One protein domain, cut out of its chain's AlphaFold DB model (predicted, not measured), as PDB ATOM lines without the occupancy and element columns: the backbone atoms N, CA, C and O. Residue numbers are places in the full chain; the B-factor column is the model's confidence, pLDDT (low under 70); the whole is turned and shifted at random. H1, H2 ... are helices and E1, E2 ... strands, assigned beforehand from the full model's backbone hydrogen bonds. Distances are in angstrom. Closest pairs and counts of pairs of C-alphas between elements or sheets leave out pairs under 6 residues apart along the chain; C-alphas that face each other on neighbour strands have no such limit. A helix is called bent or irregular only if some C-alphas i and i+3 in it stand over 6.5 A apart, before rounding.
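What this domain is: This is residues 100 to 182 of the 183 residues of the protein "F-box domain-containing protein" of Fomitopsis pinicola (strain FP-58527) (UniProt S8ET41). Two long helices, H2 and H3, fold back on each other as a narrow V, and a sharply kinked helix, H1, bridges its arms; a tiny pair of strands, E1 and E2, sits by the start of H2, and a long loop runs out to Ser 134. The 83 printed residues hold, in order, E1, H1, E2, H2 and H3, mostly helix, with the two-strand sheet antiparallel. The whole is compact but elongated, with a radius of gyration of the C-alphas of 13.6 A and spans of 46 by 28 by 20 A.

How they stand to each other: Start at E1, residues 100 to 102, antiparallel to E2, residues 142 to 144; N 101 and O 143 are 2.9 A apart, within hydrogen-bond range. H1, residues 108 to 124, is irregular, with C-alphas 116 and 119 9.4 A apart and a kink of 114 degrees near residue 117. With residues 109 to 116 alone it touches H2, residues 145 to 158, closest at the C-alphas of Asp 109 and Leu 148, 5.9 A. With residues 123 to 124 alone it touches H3, residues 162 to 180, closest at the C-alphas of Val 124 and Gln 173, 4.8 A. H2 and H3 only just touch, only at the corner, with 3 pairs of C-alphas within 8 A, the closest those of Leu 158 and Trp 165, 5.3 A; they run opposite ways at a shallow tilt of 22 degrees. E1 and E2 are each apart from H3. Every O i to N i+4 pair is within hydrogen-bond range in H2, against 8 of 13 in H1 and 14 of 15 in H3.

Where its parts are: Find C-alpha 100 at (179.573, 204.555, 267.136), where E1 begins. H1 spans 17.3 A. H2 runs 19.9 A from C-alpha 145 at (181.355, 202.400, 271.541), right after E2. H3 runs 27.1 A to C-alpha 180 at (192.412, 194.918, 258.231).

The domain as a whole: The C-alphas of Ser 134 and Asn 161, the two farthest apart, are 46.3 A apart. The printed part has no cut. The link from H1 to E2, residues 125 to 141, is long; its residues 127 to 128 pair antiparallel with residues 142 to 143 of E2. Confidence is low, under 70, at residues 130 to 140 and 178 to 182.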
ATOM      1  N   THR A 100     178.320 204.172 267.785       91.56
ATOM      2  CA  THR A 100     179.573 204.555 267.136       91.56
ATOM      3  C   THR A 100     179.995 205.967 267.511       91.56
ATOM      4  O   THR A 100     179.165 206.850 267.721       91.56
ATOM      5  N   VAL A 101     181.306 206.180 267.589       89.69
ATOM      6  CA  VAL A 101     181.922 207.469 267.918       89.69
ATOM      7  C   VAL A 101     182.772 207.908 266.737       89.69
ATOM      8  O   VAL A 101     183.625 207.158 266.272       89.69
ATOM      9  N   LYS A 102     182.548 209.119 266.221       86.44
ATOM     10  CA  LYS A 102     183.406 209.686 265.167       86.44
ATOM     11  C   LYS A 102     184.788 209.973 265.743       86.44
ATOM     12  O   LYS A 102     184.871 210.641 266.764       86.44
ATOM     13  N   ALA A 103     185.849 209.584 265.041       79.00
ATOM     14  CA  ALA A 103     187.223 209.785 265.503       79.00
ATOM     15  C   ALA A 103     187.624 211.258 265.719       79.00
ATOM     16  O   ALA A 103     188.609 211.528 266.392       79.00
ATOM     17  N   THR A 104     186.879 212.206 265.147       74.94
ATOM     18  CA  THR A 104     187.117 213.651 265.290       74.94
ATOM     19  C   THR A 104     186.318 214.300 266.415       74.94
ATOM     20  O   THR A 104     186.441 215.504 266.614       74.94
ATOM     21  N   LYS A 105     185.423 213.565 267.082       75.06
ATOM     22  CA  LYS A 105     184.630 214.108 268.185       75.06
ATOM     23  C   LYS A 105     185.328 213.813 269.510       75.06
ATOM     24  O   LYS A 105     185.792 212.694 269.707       75.06
ATOM     25  N   SER A 106     185.336 214.803 270.403       79.00
ATOM     26  CA  SER A 106     185.572 214.569 271.829       79.00
ATOM     27  C   SER A 106     184.454 213.664 272.353       79.00
ATOM     28  O   SER A 106     183.272 213.895 272.074       79.00
ATOM     29  N   ASP A 107     184.848 212.575 273.005       87.00
ATOM     30  CA  ASP A 107     183.957 211.579 273.589       87.00
ATOM     31  C   ASP A 107     184.663 210.964 274.808       87.00
ATOM     32  O   ASP A 107     185.790 210.481 274.655       87.00
ATOM     33  N   PRO A 108     184.030 210.939 275.995       85.81
ATOM     34  CA  PRO A 108     184.677 210.459 277.216       85.81
ATOM     35  C   PRO A 108     185.180 209.010 277.132       85.81
ATOM     36  O   PRO A 108     186.195 208.662 277.740       85.81
ATOM     37  N   ASP A 109     184.485 208.144 276.381       84.88
ATOM     38  CA  ASP A 109     184.892 206.748 276.160       84.88
ATOM     39  C   ASP A 109     186.154 206.661 275.322       84.88
ATOM     40  O   ASP A 109     187.060 205.888 275.629       84.88
ATOM     41  N   LEU A 110     186.244 207.504 274.303       84.50
ATOM     42  CA  LEU A 110     187.406 207.548 273.437       84.50
ATOM     43  C   LEU A 110     188.622 208.160 274.150       84.50
ATOM     44  O   LEU A 110     189.721 207.616 274.067       84.50
ATOM     45  N   GLU A 111     188.422 209.254 274.885       87.31
ATOM     46  CA  GLU A 111     189.474 209.945 275.640       87.31
ATOM     47  C   GLU A 111     190.056 209.064 276.747       87.31
ATOM     48  O   GLU A 111     191.275 208.958 276.869       87.31
ATOM     49  N   SER A 112     189.200 208.362 277.493       85.19
ATOM     50  CA  SER A 112     189.630 207.406 278.519       85.19
ATOM     51  C   SER A 112     190.501 206.295 277.932       85.19
ATOM     52  O   SER A 112     191.555 205.980 278.483       85.19
ATOM     53  N   VAL A 113     190.113 205.729 276.785       85.75
ATOM     54  CA  VAL A 113     190.920 204.698 276.124       85.75
ATOM     55  C   VAL A 113     192.256 205.264 275.640       85.75
ATOM     56  O   VAL A 113     193.279 204.606 275.808       85.75
ATOM     57  N   PHE A 114     192.287 206.470 275.066       85.44
ATOM     58  CA  PHE A 114     193.546 207.090 274.640       85.44
ATOM     59  C   PHE A 114     194.477 207.411 275.810       85.44
ATOM     60  O   PHE A 114     195.681 207.200 275.684       85.44
ATOM     61  N   ALA A 115     193.946 207.857 276.948       85.56
ATOM     62  CA  ALA A 115     194.743 208.106 278.147       85.56
ATOM     63  C   ALA A 115     195.360 206.812 278.708       85.56
ATOM     64  O   ALA A 115     196.524 206.799 279.100       85.56
ATOM     65  N   ASN A 116     194.600 205.715 278.687       81.31
ATOM     66  CA  ASN A 116     194.970 204.459 279.343       81.31
ATOM     67  C   ASN A 116     195.786 203.503 278.458       81.31
ATOM     68  O   ASN A 116     196.603 202.729 278.953       81.31
ATOM     69  N   VAL A 117     195.549 203.530 277.145       78.88
ATOM     70  CA  VAL A 117     196.216 202.665 276.152       78.88
ATOM     71  C   VAL A 117     197.322 203.427 275.400       78.88
ATOM     72  O   VAL A 117     198.201 202.817 274.787       78.88
ATOM     73  N   GLY A 118     197.314 204.761 275.460       79.06
ATOM     74  CA  GLY A 118     198.364 205.620 274.920       79.06
ATOM     75  C   GLY A 118     198.574 205.451 273.414       79.06
ATOM     76  O   GLY A 118     197.643 205.465 272.608       79.06
ATOM     77  N   SER A 119     199.833 205.277 273.013       74.12
ATOM     78  CA  SER A 119     200.224 205.133 271.604       74.12
ATOM     79  C   SER A 119     199.658 203.874 270.932       74.12
ATOM     80  O   SER A 119     199.551 203.833 269.703       74.12
ATOM     81  N   LEU A 120     199.246 202.865 271.709       75.69
ATOM     82  CA  LEU A 120     198.760 201.590 271.179       75.69
ATOM     83  C   LEU A 120     197.308 201.654 270.697       75.69
ATOM     84  O   LEU A 120     196.864 200.740 270.002       75.69
ATOM     85  N   SER A 121     196.558 202.722 270.978       75.00
ATOM     86  CA  SER A 121     195.123 202.776 270.671       75.00
ATOM     87  C   SER A 121     194.798 202.563 269.189       75.00
ATOM     88  O   SER A 121     193.802 201.920 268.877       75.00
ATOM     89  N   ARG A 122     195.661 203.009 268.260       70.81
ATOM     90  CA  ARG A 122     195.488 202.751 266.813       70.81
ATOM     91  C   ARG A 122     195.616 201.275 266.429       70.81
ATOM     92  O   ARG A 122     195.060 200.874 265.415       70.81
ATOM     93  N   SER A 123     196.358 200.501 267.217       74.94
ATOM     94  CA  SER A 123     196.575 199.066 267.005       74.94
ATOM     95  C   SER A 123     195.560 198.192 267.746       74.94
ATOM     96  O   SER A 123     195.369 197.045 267.378       74.94
ATOM     97  N   VAL A 124     194.887 198.728 268.768       82.88
ATOM     98  CA  VAL A 124     193.917 197.999 269.607       82.88
ATOM     99  C   VAL A 124     192.475 198.232 269.139       82.88
ATOM    100  O   VAL A 124     191.621 197.352 269.256       82.88
ATOM    101  N   LEU A 125     192.180 199.426 268.617       85.25
ATOM    102  CA  LEU A 125     190.830 199.824 268.238       85.25
ATOM    103  C   LEU A 125     190.503 199.486 266.788       85.25
ATOM    104  O   LEU A 125     191.272 199.757 265.867       85.25
ATOM    105  N   ASN A 126     189.285 198.987 266.580       83.94
ATOM    106  CA  ASN A 126     188.759 198.771 265.244       83.94
ATOM    107  C   ASN A 126     188.180 200.081 264.712       83.94
ATOM    108  O   ASN A 126     187.308 200.692 265.335       83.94
ATOM    109  N   VAL A 127     188.640 200.494 263.533       82.56
ATOM    110  CA  VAL A 127     188.218 201.745 262.899       82.56
ATOM    111  C   VAL A 127     187.463 201.440 261.619       82.56
ATOM    112  O   VAL A 127     188.044 200.956 260.651       82.56
ATOM    113  N   ALA A 128     186.170 201.757 261.587       80.12
ATOM    114  CA  ALA A 128     185.383 201.674 260.363       80.12
ATOM    115  C   ALA A 128     185.644 202.919 259.491       80.12
ATOM    116  O   ALA A 128     185.332 204.029 259.938       80.12
ATOM    117  N   PRO A 129     186.202 202.786 258.273       71.38
ATOM    118  CA  PRO A 129     186.532 203.928 257.429       71.38
ATOM    119  C   PRO A 129     185.275 204.607 256.874       71.38
ATOM    120  O   PRO A 129     184.238 203.974 256.655       71.38
ATOM    121  N   VAL A 130     185.387 205.904 256.587       67.25
ATOM    122  CA  VAL A 130     184.352 206.685 255.902       67.25
ATOM    123  C   VAL A 130     184.858 207.074 254.524       67.25
ATOM    124  O   VAL A 130     185.937 207.645 254.392       67.25
ATOM    125  N   LYS A 131     184.067 206.782 253.489       58.12
ATOM    126  CA  LYS A 131     184.304 207.340 252.156       58.12
ATOM    127  C   LYS A 131     183.816 208.789 252.155       58.12
ATOM    128  O   LYS A 131     182.628 209.030 252.358       58.12
ATOM    129  N   LEU A 132     184.730 209.738 251.966       52.53
ATOM    130  CA  LEU A 132     184.380 211.138 251.731       52.53
ATOM    131  C   LEU A 132     183.989 211.337 250.263       52.53
ATOM    132  O   LEU A 132     184.496 210.655 249.373       52.53
ATOM    133  N   SER A 133     183.093 212.290 250.019       53.66
ATOM    134  CA  SER A 133     182.557 212.634 248.695       53.66
ATOM    135  C   SER A 133     183.601 213.183 247.713       53.66
ATOM    136  O   SER A 133     183.332 213.219 246.520       53.66
ATOM    137  N   SER A 134     184.789 213.580 248.177       55.59
ATOM    138  CA  SER A 134     185.831 214.213 247.356       55.59
ATOM    139  C   SER A 134     186.891 213.255 246.795       55.59
ATOM    140  O   SER A 134     187.922 213.711 246.312       55.59
ATOM    141  N   GLY A 135     186.709 211.933 246.899       51.03
ATOM    142  CA  GLY A 135     187.689 210.947 246.408       51.03
ATOM    143  C   GLY A 135     188.990 210.863 247.223       51.03
ATOM    144  O   GLY A 135     189.742 209.904 247.079       51.03
ATOM    145  N   VAL A 136     189.232 211.802 248.145       48.38
ATOM    146  CA  VAL A 136     190.358 211.769 249.082       48.38
ATOM    147  C   VAL A 136     189.938 211.020 250.349       48.38
ATOM    148  O   VAL A 136     189.130 211.505 251.144       48.38
ATOM    149  N   LEU A 137     190.507 209.833 250.560       44.59
ATOM    150  CA  LEU A 137     190.395 209.070 251.806       44.59
ATOM    151  C   LEU A 137     191.141 209.794 252.941       44.59
ATOM    152  O   LEU A 137     192.237 209.398 253.326       44.59
ATOM    153  N   LYS A 138     190.562 210.844 253.535       47.59
ATOM    154  CA  LYS A 138     190.922 211.182 254.921       47.59
ATOM    155  C   LYS A 138     190.234 210.153 255.807       47.59
ATOM    156  O   LYS A 138     189.008 210.119 255.864       47.59
ATOM    157  N   VAL A 139     191.013 209.300 256.473       51.09
ATOM    158  CA  VAL A 139     190.518 208.287 257.418       51.09
ATOM    159  C   VAL A 139     189.987 208.989 258.675       51.09
ATOM    160  O   VAL A 139     190.596 208.964 259.737       51.09
ATOM    161  N   ILE A 140     188.841 209.656 258.557       60.97
ATOM    162  CA  ILE A 140     187.996 209.976 259.703       60.97
ATOM    163  C   ILE A 140     187.077 208.774 259.847       60.97
ATOM    164  O   ILE A 140     186.074 208.665 259.150       60.97
ATOM    165  N   GLY A 141     187.485 207.813 260.669       79.88
ATOM    166  CA  GLY A 141     186.699 206.614 260.913       79.88
ATOM    167  C   GLY A 141     185.710 206.766 262.062       79.88
ATOM    168  O   GLY A 141     185.678 207.779 262.767       79.88
ATOM    169  N   PHE A 142     184.909 205.725 262.259       87.00
ATOM    170  CA  PHE A 142     184.109 205.546 263.462       87.00
ATOM    171  C   PHE A 142     184.713 204.442 264.337       87.00
ATOM    172  O   PHE A 142     185.065 203.378 263.825       87.00
ATOM    173  N   TYR A 143     184.769 204.685 265.644       88.88
ATOM    174  CA  TYR A 143     185.033 203.683 266.670       88.88
ATOM    175  C   TYR A 143     183.726 203.051 267.141       88.88
ATOM    176  O   TYR A 143     182.665 203.682 267.107       88.88
ATOM    177  N   HIS A 144     183.794 201.805 267.600       92.00
ATOM    178  CA  HIS A 144     182.650 201.102 268.173       92.00
ATOM    179  C   HIS A 144     182.574 201.366 269.672       92.00
ATOM    180  O   HIS A 144     183.469 200.975 270.413       92.00
ATOM    181  N   ARG A 145     181.503 202.023 270.129       92.25
ATOM    182  CA  ARG A 145     181.355 202.400 271.541       92.25
ATOM    183  C   ARG A 145     181.406 201.185 272.485       92.25
ATOM    184  O   ARG A 145     182.153 201.256 273.453       92.25
ATOM    185  N   PRO A 146     180.725 200.051 272.207       92.69
ATOM    186  CA  PRO A 146     180.880 198.841 273.014       92.69
ATOM    187  C   PRO A 146     182.329 198.355 273.152       92.69
ATOM    188  O   PRO A 146     182.712 197.952 274.244       92.69
ATOM    189  N   GLN A 147     183.150 198.450 272.097       91.25
ATOM    190  CA  GLN A 147     184.575 198.110 272.187       91.25
ATOM    191  C   GLN A 147     185.330 199.065 273.126       91.25
ATOM    192  O   GLN A 147     186.157 198.615 273.915       91.25
ATOM    193  N   LEU A 148     185.048 200.372 273.064       90.94
ATOM    194  CA  LEU A 148     185.669 201.360 273.958       90.94
ATOM    195  C   LEU A 148     185.334 201.070 275.426       90.94
ATOM    196  O   LEU A 148     186.227 201.051 276.271       90.94
ATOM    197  N   ILE A 149     184.058 200.788 275.708       91.00
ATOM    198  CA  ILE A 149     183.583 200.435 277.050       91.00
ATOM    199  C   ILE A 149     184.252 199.143 277.531       91.00
ATOM    200  O   ILE A 149     184.748 199.105 278.650       91.00
ATOM    201  N   GLU A 150     184.327 198.110 276.684       91.62
ATOM    202  CA  GLU A 150     184.990 196.848 277.028       91.62
ATOM    203  C   GLU A 150     186.456 197.071 277.417       91.62
ATOM    204  O   GLU A 150     186.889 196.587 278.461       91.62
ATOM    205  N   ILE A 151     187.210 197.831 276.619       90.19
ATOM    206  CA  ILE A 151     188.623 198.116 276.899       90.19
ATOM    207  C   ILE A 151     188.772 198.894 278.205       90.19
ATOM    208  O   ILE A 151     189.641 198.551 279.003       90.19
ATOM    209  N   ARG A 152     187.919 199.896 278.458       89.50
ATOM    210  CA  ARG A 152     187.926 200.627 279.732       89.50
ATOM    211  C   ARG A 152     187.685 199.680 280.908       89.50
ATOM    212  O   ARG A 152     188.468 199.678 281.851       89.50
ATOM    213  N   THR A 153     186.654 198.840 280.832       91.19
ATOM    214  CA  THR A 153     186.332 197.875 281.894       91.19
ATOM    215  C   THR A 153     187.459 196.867 282.123       91.19
ATOM    216  O   THR A 153     187.687 196.442 283.253       91.19
ATOM    217  N   GLN A 154     188.169 196.450 281.072       91.62
ATOM    218  CA  GLN A 154     189.319 195.552 281.210       91.62
ATOM    219  C   GLN A 154     190.533 196.273 281.793       91.62
ATOM    220  O   GLN A 154     191.229 195.699 282.623       91.62
ATOM    221  N   TRP A 155     190.750 197.537 281.433       89.44
ATOM    222  CA  TRP A 155     191.787 198.358 282.047       89.44
ATOM    223  C   TRP A 155     191.555 198.489 283.553       89.44
ATOM    224  O   TRP A 155     192.439 198.151 284.327       89.44
ATOM    225  N   GLU A 156     190.343 198.841 283.994       89.81
ATOM    226  CA  GLU A 156     190.002 198.948 285.424       89.81
ATOM    227  C   GLU A 156     190.330 197.671 286.217       89.81
ATOM    228  O   GLU A 156     190.764 197.756 287.361       89.81
ATOM    229  N   LYS A 157     190.181 196.495 285.596       91.75
ATOM    230  CA  LYS A 157     190.451 195.194 286.223       91.75
ATOM    231  C   LYS A 157     191.920 194.782 286.193       91.75
ATOM    232  O   LYS A 157     192.378 194.161 287.144       91.75
ATOM    233  N   LEU A 158     192.618 195.064 285.094       91.56
ATOM    234  CA  LEU A 158     193.913 194.450 284.784       91.56
ATOM    235  C   LEU A 158     195.091 195.426 284.873       91.56
ATOM    236  O   LEU A 158     196.226 194.973 284.885       91.56
ATOM    237  N   HIS A 159     194.868 196.746 284.929       86.00
ATOM    238  CA  HIS A 159     195.948 197.744 284.846       86.00
ATOM    239  C   HIS A 159     196.989 197.659 285.970       86.00
ATOM    240  O   HIS A 159     198.090 198.173 285.808       86.00
ATOM    241  N   THR A 160     196.659 197.035 287.102       90.56
ATOM    242  CA  THR A 160     197.601 196.786 288.203       90.56
ATOM    243  C   THR A 160     198.501 195.574 287.953       90.56
ATOM    244  O   THR A 160     199.550 195.461 288.584       90.56
ATOM    245  N   ASN A 161     198.113 194.680 287.037       93.50
ATOM    246  CA  ASN A 161     198.888 193.521 286.609       93.50
ATOM    247  C   ASN A 161     199.395 193.727 285.174       93.50
ATOM    248  O   ASN A 161     198.717 193.439 284.183       93.50
ATOM    249  N   ASP A 162     200.636 194.198 285.079       87.81
ATOM    250  CA  ASP A 162     201.313 194.516 283.822       87.81
ATOM    251  C   ASP A 162     201.327 193.355 282.812       87.81
ATOM    252  O   ASP A 162     201.206 193.584 281.605       87.81
ATOM    253  N   GLU A 163     201.476 192.111 283.273       91.56
ATOM    254  CA  GLU A 163     201.539 190.938 282.396       91.56
ATOM    255  C   GLU A 163     200.173 190.634 281.774       91.56
ATOM    256  O   GLU A 163     200.055 190.510 280.548       91.56
ATOM    257  N   GLU A 164     199.125 190.592 282.597       91.69
ATOM    258  CA  GLU A 164     197.753 190.353 282.141       91.69
ATOM    259  C   GLU A 164     197.260 191.475 281.224       91.69
ATOM    260  O   GLU A 164     196.645 191.210 280.183       91.69
ATOM    261  N   TRP A 165     197.587 192.728 281.550       89.69
ATOM    262  CA  TRP A 165     197.240 193.868 280.709       89.69
ATOM    263  C   TRP A 165     197.930 193.802 279.341       89.69
ATOM    264  O   TRP A 165     197.275 193.959 278.306       89.69
ATOM    265  N   ARG A 166     199.233 193.497 279.293       87.88
ATOM    266  CA  ARG A 166     199.962 193.329 278.022       87.88
ATOM    267  C   ARG A 166     199.423 192.159 277.204       87.88
ATOM    268  O   ARG A 166     199.310 192.280 275.982       87.88
ATOM    269  N   ALA A 167     199.056 191.051 277.849       90.50
ATOM    270  CA  ALA A 167     198.433 189.914 277.179       90.50
ATOM    271  C   ALA A 167     197.080 190.300 276.555       90.50
ATOM    272  O   ALA A 167     196.828 189.978 275.389       90.50
ATOM    273  N   TYR A 168     196.245 191.051 277.283       90.62
ATOM    274  CA  TYR A 168     194.985 191.582 276.763       90.62
ATOM    275  C   TYR A 168     195.207 192.518 275.567       90.62
ATOM    276  O   TYR A 168     194.587 192.336 274.517       90.62
ATOM    277  N   VAL A 169     196.127 193.482 275.680       88.25
ATOM    278  CA  VAL A 169     196.452 194.423 274.596       88.25
ATOM    279  C   VAL A 169     196.931 193.678 273.350       88.25
ATOM    280  O   VAL A 169     196.404 193.916 272.263       88.25
ATOM    281  N   LYS A 170     197.847 192.714 273.497       87.69
ATOM    282  CA  LYS A 170     198.329 191.878 272.387       87.69
ATOM    283  C   LYS A 170     197.196 191.076 271.745       87.69
ATOM    284  O   LYS A 170     197.111 190.976 270.522       87.69
ATOM    285  N   GLN A 171     196.281 190.542 272.554       87.75
ATOM    286  CA  GLN A 171     195.097 189.858 272.046       87.75
ATOM    287  C   GLN A 171     194.225 190.801 271.199       87.75
ATOM    288  O   GLN A 171     193.723 190.391 270.153       87.75
ATOM    289  N   GLN A 172     194.039 192.052 271.628       87.69
ATOM    290  CA  GLN A 172     193.279 193.053 270.874       87.69
ATOM    291  C   GLN A 172     193.996 193.518 269.597       87.69
ATOM    292  O   GLN A 172     193.336 193.712 268.581       87.69
ATOM    293  N   GLN A 173     195.328 193.611 269.603       84.44
ATOM    294  CA  GLN A 173     196.118 193.915 268.404       84.44
ATOM    295  C   GLN A 173     195.968 192.834 267.335       84.44
ATOM    296  O   GLN A 173     195.540 193.127 266.219       84.44
ATOM    297  N   ASN A 174     196.173 191.568 267.708       82.44
ATOM    298  CA  ASN A 174     195.963 190.431 266.805       82.44
ATOM    299  C   ASN A 174     194.531 190.429 266.237       82.44
ATOM    300  O   ASN A 174     194.290 190.139 265.064       82.44
ATOM    301  N   LYS A 175     193.558 190.785 267.086       78.06
ATOM    302  CA  LYS A 175     192.153 190.934 266.702       78.06
ATOM    303  C   LYS A 175     191.958 192.059 265.678       78.06
ATOM    304  O   LYS A 175     191.182 191.850 264.745       78.06
ATOM    305  N   ALA A 176     192.576 193.221 265.849       77.12
ATOM    306  CA  ALA A 176     192.438 194.352 264.934       77.12
ATOM    307  C   ALA A 176     193.138 194.092 263.588       77.12
ATOM    308  O   ALA A 176     192.562 194.353 262.531       77.12
ATOM    309  N   GLU A 177     194.330 193.493 263.605       74.00
ATOM    310  CA  GLU A 177     195.089 193.128 262.400       74.00
ATOM    311  C   GLU A 177     194.337 192.120 261.523       74.00
ATOM    312  O   GLU A 177     194.224 192.302 260.309       74.00
ATOM    313  N   ALA A 178     193.725 191.102 262.137       68.62
ATOM    314  CA  ALA A 178     192.935 190.098 261.422       68.62
ATOM    315  C   ALA A 178     191.754 190.692 260.630       68.62
ATOM    316  O   ALA A 178     191.270 190.068 259.694       68.62
ATOM    317  N   ILE A 179     191.278 191.885 260.996       66.50
ATOM    318  CA  ILE A 179     190.181 192.584 260.314       66.50
ATOM    319  C   ILE A 179     190.691 193.394 259.123       66.50
ATOM    320  O   ILE A 179     190.027 193.449 258.092       66.50
ATOM    321  N   GLN A 180     191.843 194.052 259.270       59.47
ATOM    322  CA  GLN A 180     192.412 194.918 258.231       59.47
ATOM    323  C   GLN A 180     192.877 194.121 257.004       59.47
ATOM    324  O   GLN A 180     192.896 194.657 255.897       59.47
ATOM    325  N   ASN A 181     193.183 192.835 257.195       50.94
ATOM    326  CA  ASN A 181     193.607 191.912 256.140       50.94
ATOM    327  C   ASN A 181     192.446 191.258 255.365       50.94
ATOM    328  O   ASN A 181     192.695 190.560 254.386       50.94
ATOM    329  N   VAL A 182     191.186 191.491 255.755       51.94
ATOM    330  CA  VAL A 182     190.009 191.067 254.979       51.94
ATOM    331  C   VAL A 182     189.737 192.139 253.916       51.94
ATOM    332  O   VAL A 182     188.972 193.076 254.152       51.94
TER     333      VAL A 182